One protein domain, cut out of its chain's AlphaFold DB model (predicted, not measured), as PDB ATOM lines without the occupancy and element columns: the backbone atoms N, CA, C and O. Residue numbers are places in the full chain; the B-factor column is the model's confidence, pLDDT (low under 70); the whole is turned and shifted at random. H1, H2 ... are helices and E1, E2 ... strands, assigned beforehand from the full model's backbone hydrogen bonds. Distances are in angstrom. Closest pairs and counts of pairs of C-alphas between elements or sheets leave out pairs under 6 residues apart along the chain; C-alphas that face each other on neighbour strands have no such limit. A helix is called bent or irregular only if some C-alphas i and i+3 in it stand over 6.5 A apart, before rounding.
ATOM      1  N   HIS A 209     208.890 228.842 199.655       53.66
ATOM      2  CA  HIS A 209     209.478 228.661 198.320       53.66
ATOM      3  C   HIS A 209     208.769 229.420 197.176       53.66
ATOM      4  O   HIS A 209     209.229 229.419 196.036       53.66
ATOM      5  N   GLN A 210     207.651 230.094 197.439       58.19
ATOM      6  CA  GLN A 210     206.867 230.794 196.411       58.19
ATOM      7  C   GLN A 210     207.125 232.302 196.391       58.19
ATOM      8  O   GLN A 210     206.852 232.962 195.380       58.19
ATOM      9  N   GLN A 211     207.668 232.849 197.483       66.81
ATOM     10  CA  GLN A 211     207.874 234.281 197.653       66.81
ATOM     11  C   GLN A 211     209.348 234.637 197.520       66.81
ATOM     12  O   GLN A 211     210.214 234.148 198.237       66.81
ATOM     13  N   CYS A 212     209.617 235.528 196.576       74.94
ATOM     14  CA  CYS A 212     210.895 236.210 196.517       74.94
ATOM     15  C   CYS A 212     211.108 237.047 197.763       74.94
ATOM     16  O   CYS A 212     210.147 237.607 198.275       74.94
ATOM     17  N   GLY A 213     212.348 237.181 198.209       77.75
ATOM     18  CA  GLY A 213     212.690 238.128 199.258       77.75
ATOM     19  C   GLY A 213     213.902 237.698 200.066       77.75
ATOM     20  O   GLY A 213     214.522 236.676 199.764       77.75
ATOM     21  N   PRO A 214     214.257 238.495 201.083       88.81
ATOM     22  CA  PRO A 214     215.245 238.092 202.056       88.81
ATOM     23  C   PRO A 214     214.629 237.028 202.966       88.81
ATOM     24  O   PRO A 214     213.582 237.232 203.580       88.81
ATOM     25  N   HIS A 215     215.311 235.902 203.077       89.50
ATOM     26  CA  HIS A 215     214.938 234.792 203.938       89.50
ATOM     27  C   HIS A 215     215.843 234.809 205.166       89.50
ATOM     28  O   HIS A 215     217.067 234.756 205.036       89.50
ATOM     29  N   LEU A 216     215.262 234.919 206.359       92.00
ATOM     30  CA  LEU A 216     216.025 234.998 207.606       92.00
ATOM     31  C   LEU A 216     216.029 233.642 208.307       92.00
ATOM     32  O   LEU A 216     214.972 233.104 208.625       92.00
ATOM     33  N   VAL A 217     217.219 233.113 208.588       91.50
ATOM     34  CA  VAL A 217     217.392 231.915 209.417       91.50
ATOM     35  C   VAL A 217     218.030 232.341 210.727       91.50
ATOM     36  O   VAL A 217     219.176 232.791 210.747       91.50
ATOM     37  N   SER A 218     217.275 232.221 211.817       90.62
ATOM     38  CA  SER A 218     217.777 232.531 213.157       90.62
ATOM     39  C   SER A 218     218.690 231.410 213.648       90.62
ATOM     40  O   SER A 218     218.384 230.228 213.480       90.62
ATOM     41  N   GLY A 219     219.830 231.790 214.213       84.81
ATOM     42  CA  GLY A 219     220.843 230.878 214.714       84.81
ATOM     43  C   GLY A 219     220.662 230.486 216.188       84.81
ATOM     44  O   GLY A 219     219.652 230.823 216.809       84.81
ATOM     45  N   PRO A 220     221.649 229.764 216.753       90.12
ATOM     46  CA  PRO A 220     222.913 229.394 216.112       90.12
ATOM     47  C   PRO A 220     222.707 228.424 214.941       90.12
ATOM     48  O   PRO A 220     221.978 227.439 215.049       90.12
ATOM     49  N   VAL A 221     223.331 228.729 213.805       91.94
ATOM     50  CA  VAL A 221     223.226 227.928 212.581       91.94
ATOM     51  C   VAL A 221     224.585 227.811 211.899       91.94
ATOM     52  O   VAL A 221     225.257 228.804 211.613       91.94
ATOM     53  N   GLY A 222     225.003 226.573 211.680       90.56
ATOM     54  CA  GLY A 222     226.216 226.189 210.983       90.56
ATOM     55  C   GLY A 222     225.966 225.920 209.511       90.56
ATOM     56  O   GLY A 222     224.946 225.340 209.147       90.56
ATOM     57  N   ILE A 223     226.920 226.294 208.662       92.44
ATOM     58  CA  ILE A 223     226.959 225.827 207.274       92.44
ATOM     59  C   ILE A 223     227.721 224.507 207.265       92.44
ATOM     60  O   ILE A 223     228.916 224.494 207.553       92.44
ATOM     61  N   ALA A 224     227.075 223.387 206.955       89.75
ATOM     62  CA  ALA A 224     227.765 222.104 206.947       89.75
ATOM     63  C   ALA A 224     228.808 222.036 205.815       89.75
ATOM     64  O   ALA A 224     228.643 222.605 204.733       89.75
ATOM     65  N   LYS A 225     229.905 221.312 206.060       85.75
ATOM     66  CA  LYS A 225     230.864 220.949 205.012       85.75
ATOM     67  C   LYS A 225     230.232 219.855 204.159       85.75
ATOM     68  O   LYS A 225     230.230 218.701 204.581       85.75
ATOM     69  N   SER A 226     229.685 220.191 202.996       73.75
ATOM     70  CA  SER A 226     229.170 219.174 202.076       73.75
ATOM     71  C   SER A 226     230.195 218.883 200.977       73.75
ATOM     72  O   SER A 226     230.784 219.798 200.402       73.75
ATOM     73  N   GLN A 227     230.411 217.598 200.671       67.38
ATOM     74  CA  GLN A 227     231.126 217.148 199.461       67.38
ATOM     75  C   GLN A 227     230.183 217.054 198.242       67.38
ATOM     76  O   GLN A 227     230.454 216.356 197.272       67.38
ATOM     77  N   GLY A 228     229.050 217.749 198.315       66.06
ATOM     78  CA  GLY A 228     227.921 217.668 197.401       66.06
ATOM     79  C   GLY A 228     226.696 218.123 198.178       66.06
ATOM     80  O   GLY A 228     226.313 217.473 199.143       66.06
ATOM     81  N   ALA A 229     226.150 219.290 197.846       62.88
ATOM     82  CA  ALA A 229     225.031 219.876 198.573       62.88
ATOM     83  C   ALA A 229     223.761 219.041 198.355       62.88
ATOM     84  O   ALA A 229     223.064 219.212 197.358       62.88
ATOM     85  N   THR A 230     223.496 218.114 199.276       75.75
ATOM     86  CA  THR A 230     222.291 217.267 199.292       75.75
ATOM     87  C   THR A 230     221.148 217.892 200.084       75.75
ATOM     88  O   THR A 230     220.051 217.334 200.117       75.75
ATOM     89  N   GLY A 231     221.409 219.021 200.744       74.00
ATOM     90  CA  GLY A 231     220.429 219.738 201.541       74.00
ATOM     91  C   GLY A 231     219.228 220.210 200.729       74.00
ATOM     92  O   GLY A 231     219.303 220.337 199.500       74.00
ATOM     93  N   PRO A 232     218.103 220.493 201.409       80.25
ATOM     94  CA  PRO A 232     216.937 221.036 200.743       80.25
ATOM     95  C   PRO A 232     217.295 222.364 200.049       80.25
ATOM     96  O   PRO A 232     218.122 223.135 200.548       80.25
ATOM     97  N   PRO A 233     216.675 222.656 198.899       82.88
ATOM     98  CA  PRO A 233     216.821 223.945 198.234       82.88
ATOM     99  C   PRO A 233     216.303 225.070 199.146       82.88
ATOM    100  O   PRO A 233     215.174 225.047 199.632       82.88
ATOM    101  N   LEU A 234     217.118 226.094 199.349       86.56
ATOM    102  CA  LEU A 234     216.754 227.317 200.047       86.56
ATOM    103  C   LEU A 234     216.460 228.411 199.022       86.56
ATOM    104  O   LEU A 234     217.251 228.651 198.109       86.56
ATOM    105  N   GLY A 235     215.327 229.090 199.171       84.25
ATOM    106  CA  GLY A 235     214.950 230.212 198.321       84.25
ATOM    107  C   GLY A 235     213.444 230.325 198.108       84.25
ATOM    108  O   GLY A 235     212.690 229.715 198.869       84.25
ATOM    109  N   PRO A 236     213.014 231.090 197.084       85.94
ATOM    110  CA  PRO A 236     213.830 231.625 195.994       85.94
ATOM    111  C   PRO A 236     214.613 232.886 196.386       85.94
ATOM    112  O   PRO A 236     214.062 233.827 196.959       85.94
ATOM    113  N   LEU A 237     215.894 232.924 196.015       88.19
ATOM    114  CA  LEU A 237     216.744 234.112 195.998       88.19
ATOM    115  C   LEU A 237     216.500 234.832 194.673       88.19
ATOM    116  O   LEU A 237     216.832 234.322 193.600       88.19
ATOM    117  N   CYS A 238     215.881 236.005 194.741       84.06
ATOM    118  CA  CYS A 238     215.437 236.706 193.545       84.06
ATOM    119  C   CYS A 238     216.400 237.816 193.151       84.06
ATOM    120  O   CYS A 238     216.891 238.568 193.988       84.06
ATOM    121  N   THR A 239     216.662 237.890 191.854       81.06
ATOM    122  CA  THR A 239     217.596 238.818 191.210       81.06
ATOM    123  C   THR A 239     216.889 239.515 190.047       81.06
ATOM    124  O   THR A 239     215.723 239.211 189.753       81.06
ATOM    125  N   GLU A 240     217.552 240.432 189.333       73.94
ATOM    126  CA  GLU A 240     216.937 241.014 188.136       73.94
ATOM    127  C   GLU A 240     216.655 239.969 187.054       73.94
ATOM    128  O   GLU A 240     215.705 240.128 186.288       73.94
ATOM    129  N   SER A 241     217.413 238.871 187.019       74.94
ATOM    130  CA  SER A 241     217.275 237.840 185.990       74.94
ATOM    131  C   SER A 241     216.204 236.814 186.304       74.94
ATOM    132  O   SER A 241     215.720 236.160 185.385       74.94
ATOM    133  N   GLY A 242     215.816 236.646 187.569       77.94
ATOM    134  CA  GLY A 242     214.899 235.569 187.909       77.94
ATOM    135  C   GLY A 242     214.924 235.099 189.349       77.94
ATOM    136  O   GLY A 242     215.386 235.792 190.254       77.94
ATOM    137  N   ARG A 243     214.386 233.895 189.538       83.56
ATOM    138  CA  ARG A 243     214.363 233.168 190.809       83.56
ATOM    139  C   ARG A 243     215.417 232.072 190.788       83.56
ATOM    140  O   ARG A 243     215.479 231.307 189.827       83.56
ATOM    141  N   PHE A 244     216.206 231.998 191.848       85.88
ATOM    142  CA  PHE A 244     217.267 231.012 191.994       85.88
ATOM    143  C   PHE A 244     217.172 230.327 193.354       85.88
ATOM    144  O   PHE A 244     216.714 230.927 194.325       85.88
ATOM    145  N   TRP A 245     217.613 229.079 193.434       88.31
ATOM    146  CA  TRP A 245     217.621 228.302 194.670       88.31
ATOM    147  C   TRP A 245     219.050 227.936 195.038       88.31
ATOM    148  O   TRP A 245     219.908 227.762 194.178       88.31
ATOM    149  N   LEU A 246     219.308 227.824 196.331       88.69
ATOM    150  CA  LEU A 246     220.608 227.478 196.878       88.69
ATOM    151  C   LEU A 246     220.480 226.180 197.667       88.69
ATOM    152  O   LEU A 246     219.762 226.143 198.659       88.69
ATOM    153  N   THR A 247     221.168 225.120 197.266       88.25
ATOM    154  CA  THR A 247     221.212 223.889 198.062       88.25
ATOM    155  C   THR A 247     222.231 224.052 199.180       88.25
ATOM    156  O   THR A 247     223.427 224.154 198.935       88.25
ATOM    157  N   LEU A 248     221.774 224.107 200.429       87.81
ATOM    158  CA  LEU A 248     222.658 224.356 201.566       87.81
ATOM    159  C   LEU A 248     222.273 223.472 202.746       87.81
ATOM    160  O   LEU A 248     221.144 223.509 203.226       87.81
ATOM    161  N   ASP A 249     223.241 222.699 203.228       90.12
ATOM    162  CA  ASP A 249     223.098 221.899 204.437       90.12
ATOM    163  C   ASP A 249     223.332 222.785 205.670       90.12
ATOM    164  O   ASP A 249     224.423 223.333 205.857       90.12
ATOM    165  N   LEU A 250     222.300 222.937 206.504       90.94
ATOM    166  CA  LEU A 250     222.340 223.727 207.736       90.94
ATOM    167  C   LEU A 250     222.415 222.809 208.964       90.94
ATOM    168  O   LEU A 250     221.654 221.850 209.075       90.94
ATOM    169  N   ASP A 251     223.316 223.109 209.902       89.56
ATOM    170  CA  ASP A 251     223.485 222.379 211.165       89.56
ATOM    171  C   ASP A 251     223.121 223.281 212.356       89.56
ATOM    172  O   ASP A 251     223.784 224.282 212.608       89.56
ATOM    173  N   HIS A 252     222.084 222.942 213.123       86.50
ATOM    174  CA  HIS A 252     221.607 223.747 214.262       86.50
ATOM    175  C   HIS A 252     222.299 223.403 215.593       86.50
ATOM    176  O   HIS A 252     221.706 223.481 216.672       86.50
ATOM    177  N   LYS A 253     223.561 222.970 215.547       79.38
ATOM    178  CA  LYS A 253     224.295 222.566 216.750       79.38
ATOM    179  C   LYS A 253     224.693 223.777 217.614       79.38
ATOM    180  O   LYS A 253     225.290 224.723 217.109       79.38
ATOM    181  N   PRO A 254     224.472 223.727 218.942       65.81
ATOM    182  CA  PRO A 254     224.637 224.872 219.846       65.81
ATOM    183  C   PRO A 254     226.091 225.203 220.239       65.81
ATOM    184  O   PRO A 254     226.312 225.921 221.211       65.81
ATOM    185  N   TRP A 255     227.111 224.692 219.544       69.62
ATOM    186  CA  TRP A 255     228.499 224.776 220.017       69.62
ATOM    187  C   TRP A 255     229.317 225.756 219.161       69.62
ATOM    188  O   TRP A 255     229.506 225.543 217.966       69.62
ATOM    189  N   SER A 256     229.838 226.818 219.791       71.62
ATOM    190  CA  SER A 256     230.701 227.866 219.206       71.62
ATOM    191  C   SER A 256     230.132 228.558 217.956       71.62
ATOM    192  O   SER A 256     230.447 228.185 216.825       71.62
ATOM    193  N   TRP A 257     229.329 229.607 218.149       76.75
ATOM    194  CA  TRP A 257     228.887 230.482 217.059       76.75
ATOM    195  C   TRP A 257     229.585 231.839 217.088       76.75
ATOM    196  O   TRP A 257     230.012 232.335 218.130       76.75
ATOM    197  N   ARG A 258     229.721 232.440 215.908       81.19
ATOM    198  CA  ARG A 258     230.142 233.831 215.763       81.19
ATOM    199  C   ARG A 258     228.926 234.707 216.097       81.19
ATOM    200  O   ARG A 258     227.868 234.437 215.529       81.19
ATOM    201  N   PRO A 259     229.045 235.740 216.950       90.19
ATOM    202  CA  PRO A 259     227.966 236.702 217.217       90.19
ATOM    203  C   PRO A 259     227.821 237.663 216.026       90.19
ATOM    204  O   PRO A 259     228.137 238.849 216.102       90.19
ATOM    205  N   ARG A 260     227.560 237.090 214.853       94.75
ATOM    206  CA  ARG A 260     227.609 237.739 213.547       94.75
ATOM    207  C   ARG A 260     226.566 237.123 212.634       94.75
ATOM    208  O   ARG A 260     226.286 235.924 212.719       94.75
ATOM    209  N   ALA A 261     226.074 237.938 211.714       97.00
ATOM    210  CA  ALA A 261     225.237 237.492 210.617       97.00
ATOM    211  C   ALA A 261     226.088 237.137 209.388       97.00
ATOM    212  O   ALA A 261     227.135 237.744 209.152       97.00
ATOM    213  N   LEU A 262     225.608 236.200 208.574       97.25
ATOM    214  CA  LEU A 262     226.101 235.971 207.217       97.25
ATOM    215  C   LEU A 262     225.009 236.339 206.211       97.25
ATOM    216  O   LEU A 262     223.940 235.731 206.204       97.25
ATOM    217  N   ALA A 263     225.287 237.303 205.337       97.06
ATOM    218  CA  ALA A 263     224.444 237.578 204.179       97.06
ATOM    219  C   ALA A 263     224.918 236.759 202.976       97.06
ATOM    220  O   ALA A 263     226.066 236.887 202.560       97.06
ATOM    221  N   ILE A 264     224.029 235.948 202.404       95.75
ATOM    222  CA  ILE A 264     224.262 235.176 201.182       95.75
ATOM    223  C   ILE A 264     223.540 235.874 200.027       95.75
ATOM    224  O   ILE A 264     222.312 235.815 199.916       95.75
ATOM    225  N   ILE A 265     224.302 236.556 199.176       94.06
ATOM    226  CA  ILE A 265     223.786 237.393 198.090       94.06
ATOM    227  C   ILE A 265     223.959 236.667 196.756       94.06
ATOM    228  O   ILE A 265     225.076 236.334 196.357       94.06
ATOM    229  N   ALA A 266     222.845 236.455 196.054       90.88
ATOM    230  CA  ALA A 266     222.858 235.938 194.694       90.88
ATOM    231  C   ALA A 266     223.260 237.038 193.707       90.88
ATOM    232  O   ALA A 266     222.622 238.086 193.639       90.88
ATOM    233  N   VAL A 267     224.316 236.771 192.944       86.81
ATOM    234  CA  VAL A 267     224.907 237.673 191.957       86.81
ATOM    235  C   VAL A 267     224.703 237.067 190.571       86.81
ATOM    236  O   VAL A 267     225.378 236.113 190.182       86.81
ATOM    237  N   THR A 268     223.744 237.595 189.814       79.06
ATOM    238  CA  THR A 268     223.551 237.247 188.397       79.06
ATOM    239  C   THR A 268     224.541 238.008 187.516       79.06
ATOM    240  O   THR A 268     225.089 238.997 187.946       79.06
ATOM    241  N   PHE A 269     224.853 237.584 186.291       72.62
ATOM    242  CA  PHE A 269     225.658 238.412 185.362       72.62
ATOM    243  C   PHE A 269     227.011 238.957 185.879       72.62
ATOM    244  O   PHE A 269     227.454 240.023 185.453       72.62
ATOM    245  N   ALA A 270     227.707 238.217 186.741       63.41
ATOM    246  CA  ALA A 270     228.968 238.655 187.349       63.41
ATOM    247  C   ALA A 270     230.093 239.000 186.351       63.41
ATOM    248  O   ALA A 270     231.044 239.694 186.705       63.41
ATOM    249  N   TRP A 271     229.993 238.507 185.111       59.78
ATOM    250  CA  TRP A 271     230.925 238.765 183.998       59.78
ATOM    251  C   TRP A 271     230.614 240.049 183.247       59.78
ATOM    252  O   TRP A 271     231.438 240.499 182.452       59.78
ATOM    253  N   THR A 272     229.412 240.596 183.408       55.38
ATOM    254  CA  THR A 272     229.045 241.784 182.655       55.38
ATOM    255  C   THR A 272     229.745 242.970 183.299       55.38
ATOM    256  O   THR A 272     229.568 243.257 184.479       55.38
ATOM    257  N   SER A 273     230.533 243.699 182.513       51.91
ATOM    258  CA  SER A 273     231.119 244.988 182.893       51.91
ATOM    259  C   SER A 273     230.060 246.073 183.118       51.91
ATOM    260  O   SER A 273     230.393 247.250 183.184       51.91
ATOM    261  N   ASN A 274     228.781 245.696 183.198       59.06
ATOM    262  CA  ASN A 274     227.665 246.600 183.303       59.06
ATOM    263  C   ASN A 274     227.326 246.826 184.789       59.06
ATOM    264  O   ASN A 274     226.594 246.025 185.375       59.06
ATOM    265  N   PRO A 275     227.792 247.937 185.395       54.56
ATOM    266  CA  PRO A 275     227.602 248.246 186.815       54.56
ATOM    267  C   PRO A 275     226.136 248.279 187.281       54.56
ATOM    268  O   PRO A 275     225.863 248.294 188.479       54.56
ATOM    269  N   TRP A 276     225.180 248.302 186.356       52.66
ATOM    270  CA  TRP A 276     223.756 248.406 186.642       52.66
ATOM    271  C   TRP A 276     223.054 247.125 187.044       52.66
ATOM    272  O   TRP A 276     222.207 247.176 187.936       52.66
ATOM    273  N   HIS A 277     223.443 245.979 186.469       64.38
ATOM    274  CA  HIS A 277     222.999 244.678 186.986       64.38
ATOM    275  C   HIS A 277     223.260 244.604 188.495       64.38
ATOM    276  O   HIS A 277     222.494 244.047 189.268       64.38
ATOM    277  N   HIS A 278     224.290 245.319 188.940       70.19
ATOM    278  CA  HIS A 278     224.755 245.286 190.306       70.19
ATOM    279  C   HIS A 278     223.929 246.181 191.229       70.19
ATOM    280  O   HIS A 278     223.835 245.888 192.415       70.19
ATOM    281  N   LEU A 279     223.276 247.239 190.728       75.56
ATOM    282  CA  LEU A 279     222.392 248.072 191.554       75.56
ATOM    283  C   LEU A 279     221.108 247.335 191.954       75.56
ATOM    284  O   LEU A 279     220.579 247.608 193.032       75.56
ATOM    285  N   HIS A 280     220.680 246.336 191.178       75.00
ATOM    286  CA  HIS A 280     219.614 245.412 191.571       75.00
ATOM    287  C   HIS A 280     219.983 244.507 192.749       75.00
ATOM    288  O   HIS A 280     219.084 243.922 193.346       75.00
ATOM    289  N   TRP A 281     221.260 244.415 193.132       83.56
ATOM    290  CA  TRP A 281     221.681 243.715 194.352       83.56
ATOM    291  C   TRP A 281     222.147 244.694 195.413       83.56
ATOM    292  O   TRP A 281     221.794 244.558 196.576       83.56
ATOM    293  N   TRP A 282     222.893 245.727 195.033       90.00
ATOM    294  CA  TRP A 282     223.474 246.658 195.988       90.00
ATOM    295  C   TRP A 282     222.441 247.546 196.652       90.00
ATOM    296  O   TRP A 282     222.502 247.708 197.869       90.00
ATOM    297  N   LEU A 283     221.461 248.068 195.914       90.25
ATOM    298  CA  LEU A 283     220.406 248.853 196.543       90.25
ATOM    299  C   LEU A 283     219.564 247.987 197.506       90.25
ATOM    300  O   LEU A 283     219.404 248.397 198.658       90.25
ATOM    301  N   PRO A 284     219.122 246.765 197.138       91.19
ATOM    302  CA  PRO A 284     218.458 245.856 198.075       91.19
ATOM    303  C   PRO A 284     219.323 245.395 199.242       91.19
ATOM    304  O   PRO A 284     218.809 245.255 200.347       91.19
ATOM    305  N   ALA A 285     220.622 245.176 199.033       93.75
ATOM    306  CA  ALA A 285     221.552 244.800 200.093       93.75
ATOM    307  C   ALA A 285     221.702 245.925 201.113       93.75
ATOM    308  O   ALA A 285     221.574 245.690 202.311       93.75
ATOM    309  N   LEU A 286     221.903 247.161 200.655       94.31
ATOM    310  CA  LEU A 286     221.934 248.330 201.532       94.31
ATOM    311  C   LEU A 286     220.600 248.497 202.267       94.31
ATOM    312  O   LEU A 286     220.582 248.734 203.474       94.31
ATOM    313  N   LEU A 287     219.482 248.305 201.570       92.19
ATOM    314  CA  LEU A 287     218.149 248.375 202.155       92.19
ATOM    315  C   LEU A 287     217.927 247.343 203.247       92.19
ATOM    316  O   LEU A 287     217.572 247.708 204.365       92.19
ATOM    317  N   GLN A 288     218.169 246.074 202.947       93.62
ATOM    318  CA  GLN A 288     217.923 244.990 203.878       93.62
ATOM    319  C   GLN A 288     218.918 245.023 205.036       93.62
ATOM    320  O   GLN A 288     218.524 244.998 206.196       93.62
ATOM    321  N   LEU A 289     220.213 245.094 204.734       95.62
ATOM    322  CA  LEU A 289     221.266 244.863 205.718       95.62
ATOM    323  C   LEU A 289     221.543 246.108 206.561       95.62
ATOM    324  O   LEU A 289     221.836 245.982 207.747       95.62
ATOM    325  N   LYS A 290     221.436 247.308 205.977       94.38
ATOM    326  CA  LYS A 290     221.748 248.572 206.664       94.38
ATOM    327  C   LYS A 290     220.506 249.376 207.017       94.38
ATOM    328  O   LYS A 290     220.452 249.940 208.102       94.38
ATOM    329  N   GLY A 291     219.505 249.405 206.140       89.75
ATOM    330  CA  GLY A 291     218.243 250.095 206.403       89.75
ATOM    331  C   GLY A 291     217.349 249.351 207.398       89.75
ATOM    332  O   GLY A 291     216.920 249.931 208.392       89.75
ATOM    333  N   MET A 292     217.060 248.075 207.130       89.06
ATOM    334  CA  MET A 292     216.076 247.291 207.887       89.06
ATOM    335  C   MET A 292     216.688 246.555 209.078       89.06
ATOM    336  O   MET A 292     216.212 246.719 210.195       89.06
ATOM    337  N   LEU A 293     217.738 245.763 208.850       92.06
ATOM    338  CA  LEU A 293     218.393 244.977 209.902       92.06
ATOM    339  C   LEU A 293     219.432 245.779 210.698       92.06
ATOM    340  O   LEU A 293     219.848 245.331 211.759       92.06
ATOM    341  N   GLN A 294     219.851 246.946 210.191       93.62
ATOM    342  CA  GLN A 294     220.807 247.854 210.843       93.62
ATOM    343  C   GLN A 294     222.108 247.170 211.307       93.62
ATOM    344  O   GLN A 294     222.692 247.533 212.327       93.62
ATOM    345  N   LEU A 295     222.589 246.185 210.547       95.06
ATOM    346  CA  LEU A 295     223.780 245.419 210.901       95.06
ATOM    347  C   LEU A 295     225.040 246.282 210.752       95.06
ATOM    348  O   LEU A 295     225.270 246.886 209.697       95.06
ATOM    349  N   GLY A 296     225.890 246.296 211.782       95.31
ATOM    350  CA  GLY A 296     227.240 246.869 211.725       95.31
ATOM    351  C   GLY A 296     228.109 246.183 210.665       95.31
ATOM    352  O   GLY A 296     227.826 245.060 210.247       95.31
ATOM    353  N   SER A 297     229.139 246.865 210.156       95.62
ATOM    354  CA  SER A 297     230.074 246.255 209.193       95.62
ATOM    355  C   SER A 297     230.986 245.208 209.844       95.62
ATOM    356  O   SER A 297     231.347 244.217 209.212       95.62
ATOM    357  N   ASP A 298     231.263 245.351 211.134       96.25
ATOM    358  CA  ASP A 298     231.962 244.393 211.990       96.25
ATOM    359  C   ASP A 298     231.103 243.169 212.359       96.25
ATOM    360  O   ASP A 298     231.637 242.075 212.577       96.25
ATOM    361  N   ALA A 299     229.775 243.320 212.360       96.44
ATOM    362  CA  ALA A 299     228.791 242.286 212.697       96.44
ATOM    363  C   ALA A 299     228.334 241.425 211.500       96.44
ATOM    364  O   ALA A 299     227.587 240.463 211.684       96.44
ATOM    365  N   LEU A 300     228.777 241.743 210.280       97.56
ATOM    366  CA  LEU A 300     228.311 241.097 209.052       97.56
ATOM    367  C   LEU A 300     229.451 240.417 208.288       97.56
ATOM    368  O   LEU A 300     230.503 241.018 208.079       97.56
ATOM    369  N   ASP A 301     229.229 239.189 207.831       97.38
ATOM    370  CA  ASP A 301     229.999 238.535 206.768       97.38
ATOM    371  C   ASP A 301     229.160 238.502 205.481       97.38
ATOM    372  O   ASP A 301     227.929 238.439 205.538       97.38
ATOM    373  N   VAL A 302     229.810 238.559 204.316       96.56
ATOM    374  CA  VAL A 302     229.129 238.534 203.013       96.56
ATOM    375  C   VAL A 302     229.643 237.363 202.181       96.56
ATOM    376  O   VAL A 302     230.807 237.338 201.777       96.56
ATOM    377  N   ALA A 303     228.750 236.417 201.903       95.44
ATOM    378  CA  ALA A 303     228.943 235.354 200.933       95.44
ATOM    379  C   ALA A 303     228.270 235.719 199.610       95.44
ATOM    380  O   ALA A 303     227.113 236.143 199.584       95.44
ATOM    381  N   LEU A 304     228.980 235.512 198.506       93.25
ATOM    382  CA  LEU A 304     228.432 235.666 197.162       93.25
ATOM    383  C   LEU A 304     228.217 234.293 196.529       93.25
ATOM    384  O   LEU A 304     229.070 233.408 196.628       93.25
ATOM    385  N   VAL A 305     227.066 234.125 195.886       91.50
ATOM    386  CA  VAL A 305     226.692 232.908 195.158       91.50
ATOM    387  C   VAL A 305     226.258 233.263 193.743       91.50
ATOM    388  O   VAL A 305     225.674 234.321 193.506       91.50
ATOM    389  N   PHE A 306     226.546 232.376 192.797       89.38
ATOM    390  CA  PHE A 306     226.400 232.641 191.364       89.38
ATOM    391  C   PHE A 306     225.508 231.588 190.722       89.38
ATOM    392  O   PHE A 306     225.496 230.454 191.195       89.38
ATOM    393  N   PRO A 307     224.775 231.900 189.647       85.19
ATOM    394  CA  PRO A 307     224.104 230.879 188.852       85.19
ATOM    395  C   PRO A 307     225.096 229.807 188.395       85.19
ATOM    396  O   PRO A 307     226.185 230.136 187.925       85.19
ATOM    397  N   HIS A 308     224.715 228.538 188.536       84.19
ATOM    398  CA  HIS A 308     225.465 227.429 187.956       84.19
ATOM    399  C   HIS A 308     225.517 227.570 186.424       84.19
ATOM    400  O   HIS A 308     224.580 228.097 185.822       84.19
ATOM    401  N   GLU A 309     226.563 227.068 185.766       77.00
ATOM    402  CA  GLU A 309     226.676 227.114 184.293       77.00
ATOM    403  C   GLU A 309     225.487 226.440 183.582       77.00
ATOM    404  O   GLU A 309     225.027 226.890 182.538       77.00
ATOM    405  N   ALA A 310     224.933 225.405 184.216       77.19
ATOM    406  CA  ALA A 310     223.745 224.676 183.770       77.19
ATOM    407  C   ALA A 310     222.409 225.320 184.202       77.19
ATOM    408  O   ALA A 310     221.363 224.677 184.108       77.19
ATOM    409  N   ALA A 311     222.416 226.551 184.728       76.94
ATOM    410  CA  ALA A 311     221.191 227.239 185.121       76.94
ATOM    411  C   ALA A 311     220.264 227.428 183.910       76.94
ATOM    412  O   ALA A 311     220.652 227.971 182.873       76.94
ATOM    413  N   ALA A 312     219.006 227.014 184.057       75.31
ATOM    414  CA  ALA A 312     217.981 227.185 183.039       75.31
ATOM    415  C   ALA A 312     217.468 228.636 183.068       75.31
ATOM    416  O   ALA A 312     216.466 228.961 183.713       75.31
ATOM    417  N   TRP A 313     218.187 229.547 182.408       71.25
ATOM    418  CA  TRP A 313     217.883 230.985 182.409       71.25
ATOM    419  C   TRP A 313     216.464 231.309 181.937       71.25
ATOM    420  O   TRP A 313     215.804 232.167 182.526       71.25
ATOM    421  N   GLU A 314     215.961 230.589 180.936       66.00
ATOM    422  CA  GLU A 314     214.593 230.733 180.424       66.00
ATOM    423  C   GLU A 314     213.557 230.452 181.518       66.00
ATOM    424  O   GLU A 314     212.680 231.267 181.779       66.00
ATOM    425  N   THR A 315     213.730 229.355 182.253       65.19
ATOM    426  CA  THR A 315     212.868 228.969 183.377       65.19
ATOM    427  C   THR A 315     212.966 229.943 184.551       65.19
ATOM    428  O   THR A 315     211.975 230.232 185.215       65.19
ATOM    429  N   SER A 316     214.160 230.486 184.794       60.69
ATOM    430  CA  SER A 316     214.421 231.411 185.911       60.69
ATOM    431  C   SER A 316     213.772 232.772 185.684       60.69
ATOM    432  O   SER A 316     213.313 233.414 186.631       60.69
ATOM    433  N   SER A 317     213.774 233.211 184.424       58.72
ATOM    434  CA  SER A 317     213.279 234.512 183.971       58.72
ATOM    435  C   SER A 317     211.820 234.484 183.520       58.72
ATOM    436  O   SER A 317     211.200 235.550 183.456       58.72
ATOM    437  N   SER A 318     211.277 233.292 183.248       58.75
ATOM    438  CA  SER A 318     209.904 233.063 182.813       58.75
ATOM    439  C   SER A 318     208.906 233.773 183.727       58.75
ATOM    440  O   SER A 318     208.740 233.473 184.912       58.75
ATOM    441  N   ARG A 333     212.256 222.051 187.103       62.81
ATOM    442  CA  ARG A 333     213.692 222.181 187.348       62.81
ATOM    443  C   ARG A 333     214.005 223.575 187.877       62.81
ATOM    444  O   ARG A 333     213.683 224.573 187.232       62.81
ATOM    445  N   TRP A 334     214.672 223.636 189.024       71.56
ATOM    446  CA  TRP A 334     215.161 224.888 189.595       71.56
ATOM    447  C   TRP A 334     216.518 225.270 189.016       71.56
ATOM    448  O   TRP A 334     217.375 224.417 188.786       71.56
ATOM    449  N   SER A 335     216.744 226.571 188.856       77.75
ATOM    450  CA  SER A 335     218.091 227.088 188.635       77.75
ATOM    451  C   SER A 335     218.818 227.203 189.958       77.75
ATOM    452  O   SER A 335     218.434 227.988 190.828       77.75
ATOM    453  N   ILE A 336     219.863 226.393 190.094       82.81
ATOM    454  CA  ILE A 336     220.644 226.283 191.320       82.81
ATOM    455  C   ILE A 336     221.822 227.258 191.274       82.81
ATOM    456  O   ILE A 336     222.445 227.480 190.231       82.81
ATOM    457  N   LEU A 337     222.107 227.857 192.424       81.69
ATOM    458  CA  LEU A 337     223.275 228.687 192.667       81.69
ATOM    459  C   LEU A 337     224.445 227.806 193.104       81.69
ATOM    460  O   LEU A 337     224.292 226.929 193.951       81.69
ATOM    461  N   GLN A 338     225.625 228.062 192.559       87.00
ATOM    462  CA  GLN A 338     226.859 227.410 192.967       87.00
ATOM    463  C   GLN A 338     227.552 228.174 194.100       87.00
ATOM    464  O   GLN A 338     227.420 229.393 194.238       87.00
ATOM    465  N   HIS A 339     228.317 227.436 194.905       87.44
ATOM    466  CA  HIS A 339     228.957 227.957 196.117       87.44
ATOM    467  C   HIS A 339     230.329 228.582 195.866       87.44
ATOM    468  O   HIS A 339     230.809 229.346 196.699       87.44
ATOM    469  N   GLY A 340     230.980 228.196 194.767       82.31
ATOM    470  CA  GLY A 340     232.313 228.656 194.401       82.31
ATOM    471  C   GLY A 340     232.282 229.881 193.499       82.31
ATOM    472  O   GLY A 340     231.239 230.246 192.941       82.31
ATOM    473  N   TRP A 341     233.458 230.483 193.311       84.06
ATOM    474  CA  TRP A 341     233.595 231.456 192.245       84.06
ATOM    475  C   TRP A 341     233.345 230.781 190.896       84.06
ATOM    476  O   TRP A 341     233.757 229.645 190.662       84.06
ATOM    477  N   PRO A 342     232.668 231.485 190.002       74.88
ATOM    478  CA  PRO A 342     232.455 231.036 188.644       74.88
ATOM    479  C   PRO A 342     233.748 230.900 187.858       74.88
ATOM    480  O   PRO A 342     234.620 231.766 187.902       74.88
ATOM    481  N   LEU A 343     233.821 229.802 187.111       67.75
ATOM    482  CA  LEU A 343     234.885 229.510 186.169       67.75
ATOM    483  C   LEU A 343     234.401 229.919 184.778       67.75
ATOM    484  O   LEU A 343     233.321 229.517 184.346       67.75
ATOM    485  N   ARG A 344     235.179 230.740 184.070       58.72
ATOM    486  CA  ARG A 344     234.899 231.044 182.664       58.72
ATOM    487  C   ARG A 344     235.348 229.868 181.806       58.72
ATOM    488  O   ARG A 344     236.546 229.662 181.640       58.72
ATOM    489  N   ALA A 345     234.390 229.110 181.273       56.88
ATOM    490  CA  ALA A 345     234.656 227.965 180.399       56.88
ATOM    491  C   ALA A 345     235.331 228.360 179.067       56.88
ATOM    492  O   ALA A 345     235.967 227.528 178.427       56.88
ATOM    493  N   ASP A 346     235.194 229.624 178.656       57.47
ATOM    494  CA  ASP A 346     235.696 230.193 177.400       57.47
ATOM    495  C   ASP A 346     237.082 230.844 177.513       57.47
ATOM    496  O   ASP A 346     237.649 231.282 176.514       57.47
ATOM    497  N   VAL A 347     237.628 230.924 178.723       56.12
ATOM    498  CA  VAL A 347     238.891 231.600 179.004       56.12
ATOM    499  C   VAL A 347     239.931 230.549 179.369       56.12
ATOM    500  O   VAL A 347     239.631 229.604 180.104       56.12
ATOM    501  N   SER A 348     241.152 230.689 178.838       54.97
ATOM    502  CA  SER A 348     242.233 229.730 179.089       54.97
ATOM    503  C   SER A 348     242.375 229.480 180.599       54.97
ATOM    504  O   SER A 348     242.154 230.407 181.377       54.97
ATOM    505  N   PRO A 349     242.742 228.271 181.059       54.34
ATOM    506  CA  PRO A 349     242.936 227.986 182.484       54.34
ATOM    507  C   PRO A 349     243.818 229.016 183.212       54.34
ATOM    508  O   PRO A 349     243.624 229.274 184.394       54.34
ATOM    509  N   GLU A 350     244.759 229.643 182.501       55.31
ATOM    510  CA  GLU A 350     245.634 230.696 183.024       55.31
ATOM    511  C   GLU A 350     244.913 232.043 183.209       55.31
ATOM    512  O   GLU A 350     245.158 232.733 184.196       55.31
ATOM    513  N   GLU A 351     243.973 232.415 182.338       49.72
ATOM    514  CA  GLU A 351     243.169 233.638 182.475       49.72
ATOM    515  C   GLU A 351     241.885 233.425 183.310       49.72
ATOM    516  O   GLU A 351     241.464 234.334 184.028       49.72
ATOM    517  N   SER A 352     241.295 232.222 183.295       49.78
ATOM    518  CA  SER A 352     240.138 231.836 184.119       49.78
ATOM    519  C   SER A 352     240.527 231.591 185.579       49.78
ATOM    520  O   SER A 352     239.669 231.633 186.461       49.78
ATOM    521  N   SER A 353     241.831 231.443 185.848       39.41
ATOM    522  CA  SER A 353     242.407 231.431 187.195       39.41
ATOM    523  C   SER A 353     242.369 232.781 187.910       39.41
ATOM    524  O   SER A 353     242.725 232.839 189.086       39.41
ATOM    525  N   ARG A 354     241.946 233.872 187.254       48.59
ATOM    526  CA  ARG A 354     241.605 235.110 187.962       48.59
ATOM    527  C   ARG A 354     240.167 234.965 188.461       48.59
ATOM    528  O   ARG A 354     239.251 235.236 187.682       48.59
ATOM    529  N   PRO A 355     239.939 234.525 189.720       58.38
ATOM    530  CA  PRO A 355     238.595 234.484 190.273       58.38
ATOM    531  C   PRO A 355     237.967 235.860 190.101       58.38
ATOM    532  O   PRO A 355     238.670 236.874 190.159       58.38
ATOM    533  N   TRP A 356     236.654 235.899 189.886       68.31
ATOM    534  CA  TRP A 356     235.924 237.155 189.965       68.31
ATOM    535  C   TRP A 356     236.348 237.876 191.253       68.31
ATOM    536  O   TRP A 356     236.249 237.322 192.348       68.31
ATOM    537  N   GLN A 357     236.903 239.078 191.109       68.69
ATOM    538  CA  GLN A 357     237.302 239.911 192.233       68.69
ATOM    539  C   GLN A 357     236.413 241.147 192.231       68.69
ATOM    540  O   GLN A 357     236.354 241.843 191.213       68.69
ATOM    541  N   PRO A 358     235.739 241.455 193.349       72.50
ATOM    542  CA  PRO A 358     234.972 242.680 193.438       72.50
ATOM    543  C   PRO A 358     235.933 243.867 193.341       72.50
ATOM    544  O   PRO A 358     236.723 244.119 194.248       72.50
ATOM    545  N   GLN A 359     235.865 244.599 192.233       75.94
ATOM    546  CA  GLN A 359     236.627 245.824 191.996       75.94
ATOM    547  C   GLN A 359     235.680 246.994 191.710       75.94
ATOM    548  O   GLN A 359     234.464 246.817 191.577       75.94
ATOM    549  N   GLY A 360     236.237 248.208 191.652       77.94
ATOM    550  CA  GLY A 360     235.491 249.431 191.364       77.94
ATOM    551  C   GLY A 360     234.281 249.596 192.284       77.94
ATOM    552  O   GLY A 360     234.400 249.517 193.507       77.94
ATOM    553  N   ILE A 361     233.101 249.759 191.686       79.12
ATOM    554  CA  ILE A 361     231.855 250.004 192.419       79.12
ATOM    555  C   ILE A 361     231.484 248.899 193.422       79.12
ATOM    556  O   ILE A 361     230.861 249.187 194.442       79.12
ATOM    557  N   HIS A 362     231.861 247.640 193.170       83.69
ATOM    558  CA  HIS A 362     231.525 246.531 194.067       83.69
ATOM    559  C   HIS A 362     232.346 246.581 195.340       83.69
ATOM    560  O   HIS A 362     231.812 246.371 196.424       83.69
ATOM    561  N   ALA A 363     233.643 246.865 195.202       84.19
ATOM    562  CA  ALA A 363     234.548 246.966 196.333       84.19
ATOM    563  C   ALA A 363     234.096 248.069 197.298       84.19
ATOM    564  O   ALA A 363     234.208 247.912 198.511       84.19
ATOM    565  N   ASP A 364     233.553 249.172 196.780       85.50
ATOM    566  CA  ASP A 364     233.025 250.263 197.601       85.50
ATOM    567  C   ASP A 364     231.813 249.821 198.421       85.50
ATOM    568  O   ASP A 364     231.821 249.933 199.647       85.50
ATOM    569  N   VAL A 365     230.791 249.263 197.764       89.12
ATOM    570  CA  VAL A 365     229.571 248.826 198.457       89.12
ATOM    571  C   VAL A 365     229.874 247.703 199.443       89.12
ATOM    572  O   VAL A 365     229.380 247.725 200.567       89.12
ATOM    573  N   LEU A 366     230.714 246.737 199.067       91.44
ATOM    574  CA  LEU A 366     231.083 245.632 199.950       91.44
ATOM    575  C   LEU A 366     231.809 246.116 201.204       91.44
ATOM    576  O   LEU A 366     231.470 245.651 202.288       91.44
ATOM    577  N   ARG A 367     232.710 247.100 201.087       91.88
ATOM    578  CA  ARG A 367     233.356 247.741 202.247       91.88
ATOM    579  C   ARG A 367     232.367 248.476 203.146       91.88
ATOM    580  O   ARG A 367     232.577 248.584 204.347       91.88
ATOM    581  N   TRP A 368     231.273 248.986 202.590       92.25
ATOM    582  CA  TRP A 368     230.207 249.573 203.400       92.25
ATOM    583  C   TRP A 368     229.336 248.530 204.095       92.25
ATOM    584  O   TRP A 368     228.764 248.816 205.155       92.25
ATOM    585  N   LEU A 369     229.196 247.349 203.489       94.62
ATOM    586  CA  LEU A 369     228.441 246.235 204.044       94.62
ATOM    587  C   LEU A 369     229.218 245.538 205.161       94.62
ATOM    588  O   LEU A 369     228.652 245.369 206.240       94.62
ATOM    589  N   SER A 370     230.485 245.197 204.939       95.94
ATOM    590  CA  SER A 370     231.322 244.440 205.870       95.94
ATOM    591  C   SER A 370     232.743 245.002 205.942       95.94
ATOM    592  O   SER A 370     233.311 245.405 204.928       95.94
ATOM    593  N   ASP A 371     233.339 244.961 207.136       95.44
ATOM    594  CA  ASP A 371     234.765 245.262 207.340       95.44
ATOM    595  C   ASP A 371     235.666 244.129 206.819       95.44
ATOM    596  O   ASP A 371     236.889 244.264 206.757       95.44
ATOM    597  N   ARG A 372     235.070 242.985 206.464       94.94
ATOM    598  CA  ARG A 372     235.766 241.809 205.949       94.94
ATOM    599  C   ARG A 372     235.492 241.646 204.454       94.94
ATOM    600  O   ARG A 372     234.392 241.955 203.994       94.94
ATOM    601  N   PRO A 373     236.473 241.150 203.680       92.12
ATOM    602  CA  PRO A 373     236.267 240.890 202.263       92.12
ATOM    603  C   PRO A 373     235.098 239.928 202.043       92.12
ATOM    604  O   PRO A 373     234.976 238.925 202.747       92.12
ATOM    605  N   ALA A 374     234.262 240.221 201.047       92.44
ATOM    606  CA  ALA A 374     233.291 239.243 200.577       92.44
ATOM    607  C   ALA A 374     234.019 238.044 199.958       92.44
ATOM    608  O   ALA A 374     235.059 238.205 199.315       92.44
ATOM    609  N   ALA A 375     233.454 236.858 200.140       92.38
ATOM    610  CA  ALA A 375     234.060 235.595 199.734       92.38
ATOM    611  C   ALA A 375     232.996 234.683 199.088       92.38
ATOM    612  O   ALA A 375     231.794 234.951 199.229       92.38
ATOM    613  N   PRO A 376     233.385 233.633 198.346       92.12
ATOM    614  CA  PRO A 376     232.423 232.661 197.846       92.12
ATOM    615  C   PRO A 376     231.831 231.884 199.031       92.12
ATOM    616  O   PRO A 376     232.477 231.724 200.068       92.12
ATOM    617  N   LEU A 377     230.604 231.375 198.898       93.50
ATOM    618  CA  LEU A 377     229.940 230.642 199.985       93.50
ATOM    619  C   LEU A 377     230.751 229.435 200.492       93.50
ATOM    620  O   LEU A 377     230.688 229.110 201.679       93.50
ATOM    621  N   ALA A 378     231.534 228.795 199.619       92.50
ATOM    622  CA  ALA A 378     232.404 227.675 199.979       92.50
ATOM    623  C   ALA A 378     233.375 228.000 201.137       92.50
ATOM    624  O   ALA A 378     233.583 227.157 202.009       92.50
ATOM    625  N   ASP A 379     233.885 229.232 201.215       94.50
ATOM    626  CA  ASP A 379     234.859 229.655 202.237       94.50
ATOM    627  C   ASP A 379     234.239 229.776 203.639       94.50
ATOM    628  O   ASP A 379     234.944 229.854 204.649       94.50
ATOM    629  N   PHE A 380     232.908 229.773 203.718       94.50
ATOM    630  CA  PHE A 380     232.163 229.842 204.969       94.50
ATOM    631  C   PHE A 380     231.680 228.468 205.460       94.50
ATOM    632  O   PHE A 380     231.054 228.386 206.520       94.50
ATOM    633  N   GLN A 381     231.981 227.377 204.746       92.81
ATOM    634  CA  GLN A 381     231.620 226.026 205.173       92.81
ATOM    635  C   GLN A 381     232.326 225.621 206.477       92.81
ATOM    636  O   GLN A 381     233.533 225.774 206.660       92.81
ATOM    637  N   GLY A 382     231.558 225.048 207.399       91.75
ATOM    638  CA  GLY A 382     231.968 224.698 208.757       91.75
ATOM    639  C   GLY A 382     231.921 225.859 209.753       91.75
ATOM    640  O   GLY A 382     232.240 225.643 210.921       91.75
ATOM    641  N   ALA A 383     231.552 227.074 209.331       93.25
ATOM    642  CA  ALA A 383     231.360 228.204 210.233       93.25
ATOM    643  C   ALA A 383     229.922 228.260 210.773       93.25
ATOM    644  O   ALA A 383     228.974 227.884 210.085       93.25
ATOM    645  N   ASN A 384     229.780 228.783 211.993       94.19
ATOM    646  CA  ASN A 384     228.504 228.980 212.682       94.19
ATOM    647  C   ASN A 384     228.209 230.475 212.852       94.19
ATOM    648  O   ASN A 384     229.093 231.234 213.268       94.19
ATOM    649  N   TYR A 385     226.964 230.869 212.598       94.94
ATOM    650  CA  TYR A 385     226.477 232.246 212.656       94.94
ATOM    651  C   TYR A 385     225.267 232.375 213.575       94.94
ATOM    652  O   TYR A 385     224.510 231.425 213.782       94.94
ATOM    653  N   GLU A 386     225.081 233.575 214.111       94.31
ATOM    654  CA  GLU A 386     223.890 233.951 214.875       94.31
ATOM    655  C   GLU A 386     222.668 234.117 213.967       94.31
ATOM    656  O   GLU A 386     221.539 233.913 214.399       94.31
ATOM    657  N   GLN A 387     222.889 234.460 212.700       94.75
ATOM    658  CA  GLN A 387     221.822 234.655 211.730       94.75
ATOM    659  C   GLN A 387     222.336 234.433 210.307       94.75
ATOM    660  O   GLN A 387     223.452 234.839 209.975       94.75
ATOM    661  N   LEU A 388     221.502 233.858 209.442       95.38
ATOM    662  CA  LEU A 388     221.701 233.894 207.993       95.38
ATOM    663  C   LEU A 388     220.648 234.794 207.351       95.38
ATOM    664  O   LEU A 388     219.469 234.742 207.704       95.38
ATOM    665  N   VAL A 389     221.082 235.588 206.380       95.69
ATOM    666  CA  VAL A 389     220.221 236.378 205.496       95.69
ATOM    667  C   VAL A 389     220.411 235.834 204.085       95.69
ATOM    668  O   VAL A 389     221.460 236.052 203.484       95.69
ATOM    669  N   LEU A 390     219.437 235.094 203.559       93.56
ATOM    670  CA  LEU A 390     219.522 234.467 202.238       93.56
ATOM    671  C   LEU A 390     218.737 235.302 201.226       93.56
ATOM    672  O   LEU A 390     217.527 235.478 201.365       93.56
ATOM    673  N   GLY A 391     219.406 235.788 200.185       91.62
ATOM    674  CA  GLY A 391     218.773 236.633 199.178       91.62
ATOM    675  C   GLY A 391     218.461 238.045 199.680       91.62
ATOM    676  O   GLY A 391     218.850 238.458 200.772       91.62
TER     677      GLY A 391
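AT A GLANCE: This is residues 209 to 318 and 333 to 391 of the 611 residues of the protein "Hypothetical protein" of Polarella glacialis (UniProt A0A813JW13). A strongly twisted sheet of four strands, E1, E6, E4 and E5, forms the core, with H1 packed along E4 on one side and the small hairpin E2 and E3 partly face to face with the sheet on the other, its strands crossed to those of the sheet. H4 runs side by side with H1 and grazes the sheet, H5 packs on E5, H2 sits at E3, and H3 lies far out on a loop. The printed part has 169 residues with six named strands and five named helices, in the order E1 E2 E3 E4 H1 E5 H2 H3 H4 H5 E6; under half of the residues are in named elements, and the class is mixed, helices and strands. The large sheet is mixed, in the order E1, E6, E4, E5, and the small one is antiparallel. The whole is compact, with a radius of gyration of the C-alphas of 15.4 A and spans of 44 by 35 by 34 A.

IN THESE COORDINATES: In the large sheet, E1 is residues 215 to 223, starting at C-alpha 215 at (214.938, 234.792, 203.938), and it bends by 108 degrees at residue 220. E6 is residues 384 to 390, 14.8 A long, ending at C-alpha 390 at (219.522, 234.467, 202.238). E4, residues 258 to 266, measures 22.4 A, and E5, residues 300 to 307, measures 23.0 A. The small sheet has E2, residues 233 to 238, and E3, residues 243 to 247. H1, residues 279 to 292, is 17.5 A long and starts at C-alpha 279 at (222.392, 248.072, 191.554); it is neither bent nor irregular, but only just: C-alphas 289 and 292 are 6.1 A apart. H4, residues 361 to 369, is 12.7 A long. The short helices are H2, residues 313 to 317, H3, residues 349 to 352, and H5, residues 377 to 380.

HOW THE PARTS SIT: In the large sheet E1 and E5 are edge strands. E1 and E6 are antiparallel, with N 217 and O 388 2.9 A apart, within hydrogen-bond range. E6 and E4 are parallel, with N 264 and O 389 at 2.8 A, and E4 and E5 are parallel, with N 303 and O 263 at 2.8 A. E4, H1 and E5 form a strand-helix-strand unit, two parallel neighbour strands with a helix between, and its crossover is right-handed. H1 is on the sheet, over E4, and runs along the strands at 20 degrees on the local plane; the closest C-alphas are those of Ile 265 and Trp 281, 7.6 A apart. H1 and H4 touch, the C-alphas of Trp 282 and Val 365 being closest at 6.9 A, at a shallow tilt of 12 degrees, the same way. H4 only grazes the sheet, with residues 366 to 369. H5 is on the sheet at a height over the sheet of 6.0 A, over none of its strands; the C-alphas of Ala 303 and Leu 377 are its closest to E5, at 4.9 A. The hairpin E2 and E3 is antiparallel, with N 237 and O 244 at 2.7 A. The two sheets form a sandwich, two sheets face to face, with strands at 47 degrees. The closest C-alphas of E3 and H2 are those of Arg 243 and Ser 316, 5.2 A apart. H3 is apart from E4 and E5, among others. Every O i to N i+4 pair is within hydrogen-bond range in H2 and H4, and 8 of 10 in H1; H3 and H5 are too short for such a pair.

THE WHOLE: The C-alphas farthest apart, those of Pro 254 and Ser 348, are 44.7 A apart. Residues 319 to 332 are not printed, and C-alphas 318 and 333 are 12.4 A apart across the cut. Of the links that are printed whole, E4 to H1 is long, with 12 residues. The mean pLDDT of the printed part is 81.2, and 37 residues are under 70, among them residues 270 to 277, 314 to 318 and 343 to 357.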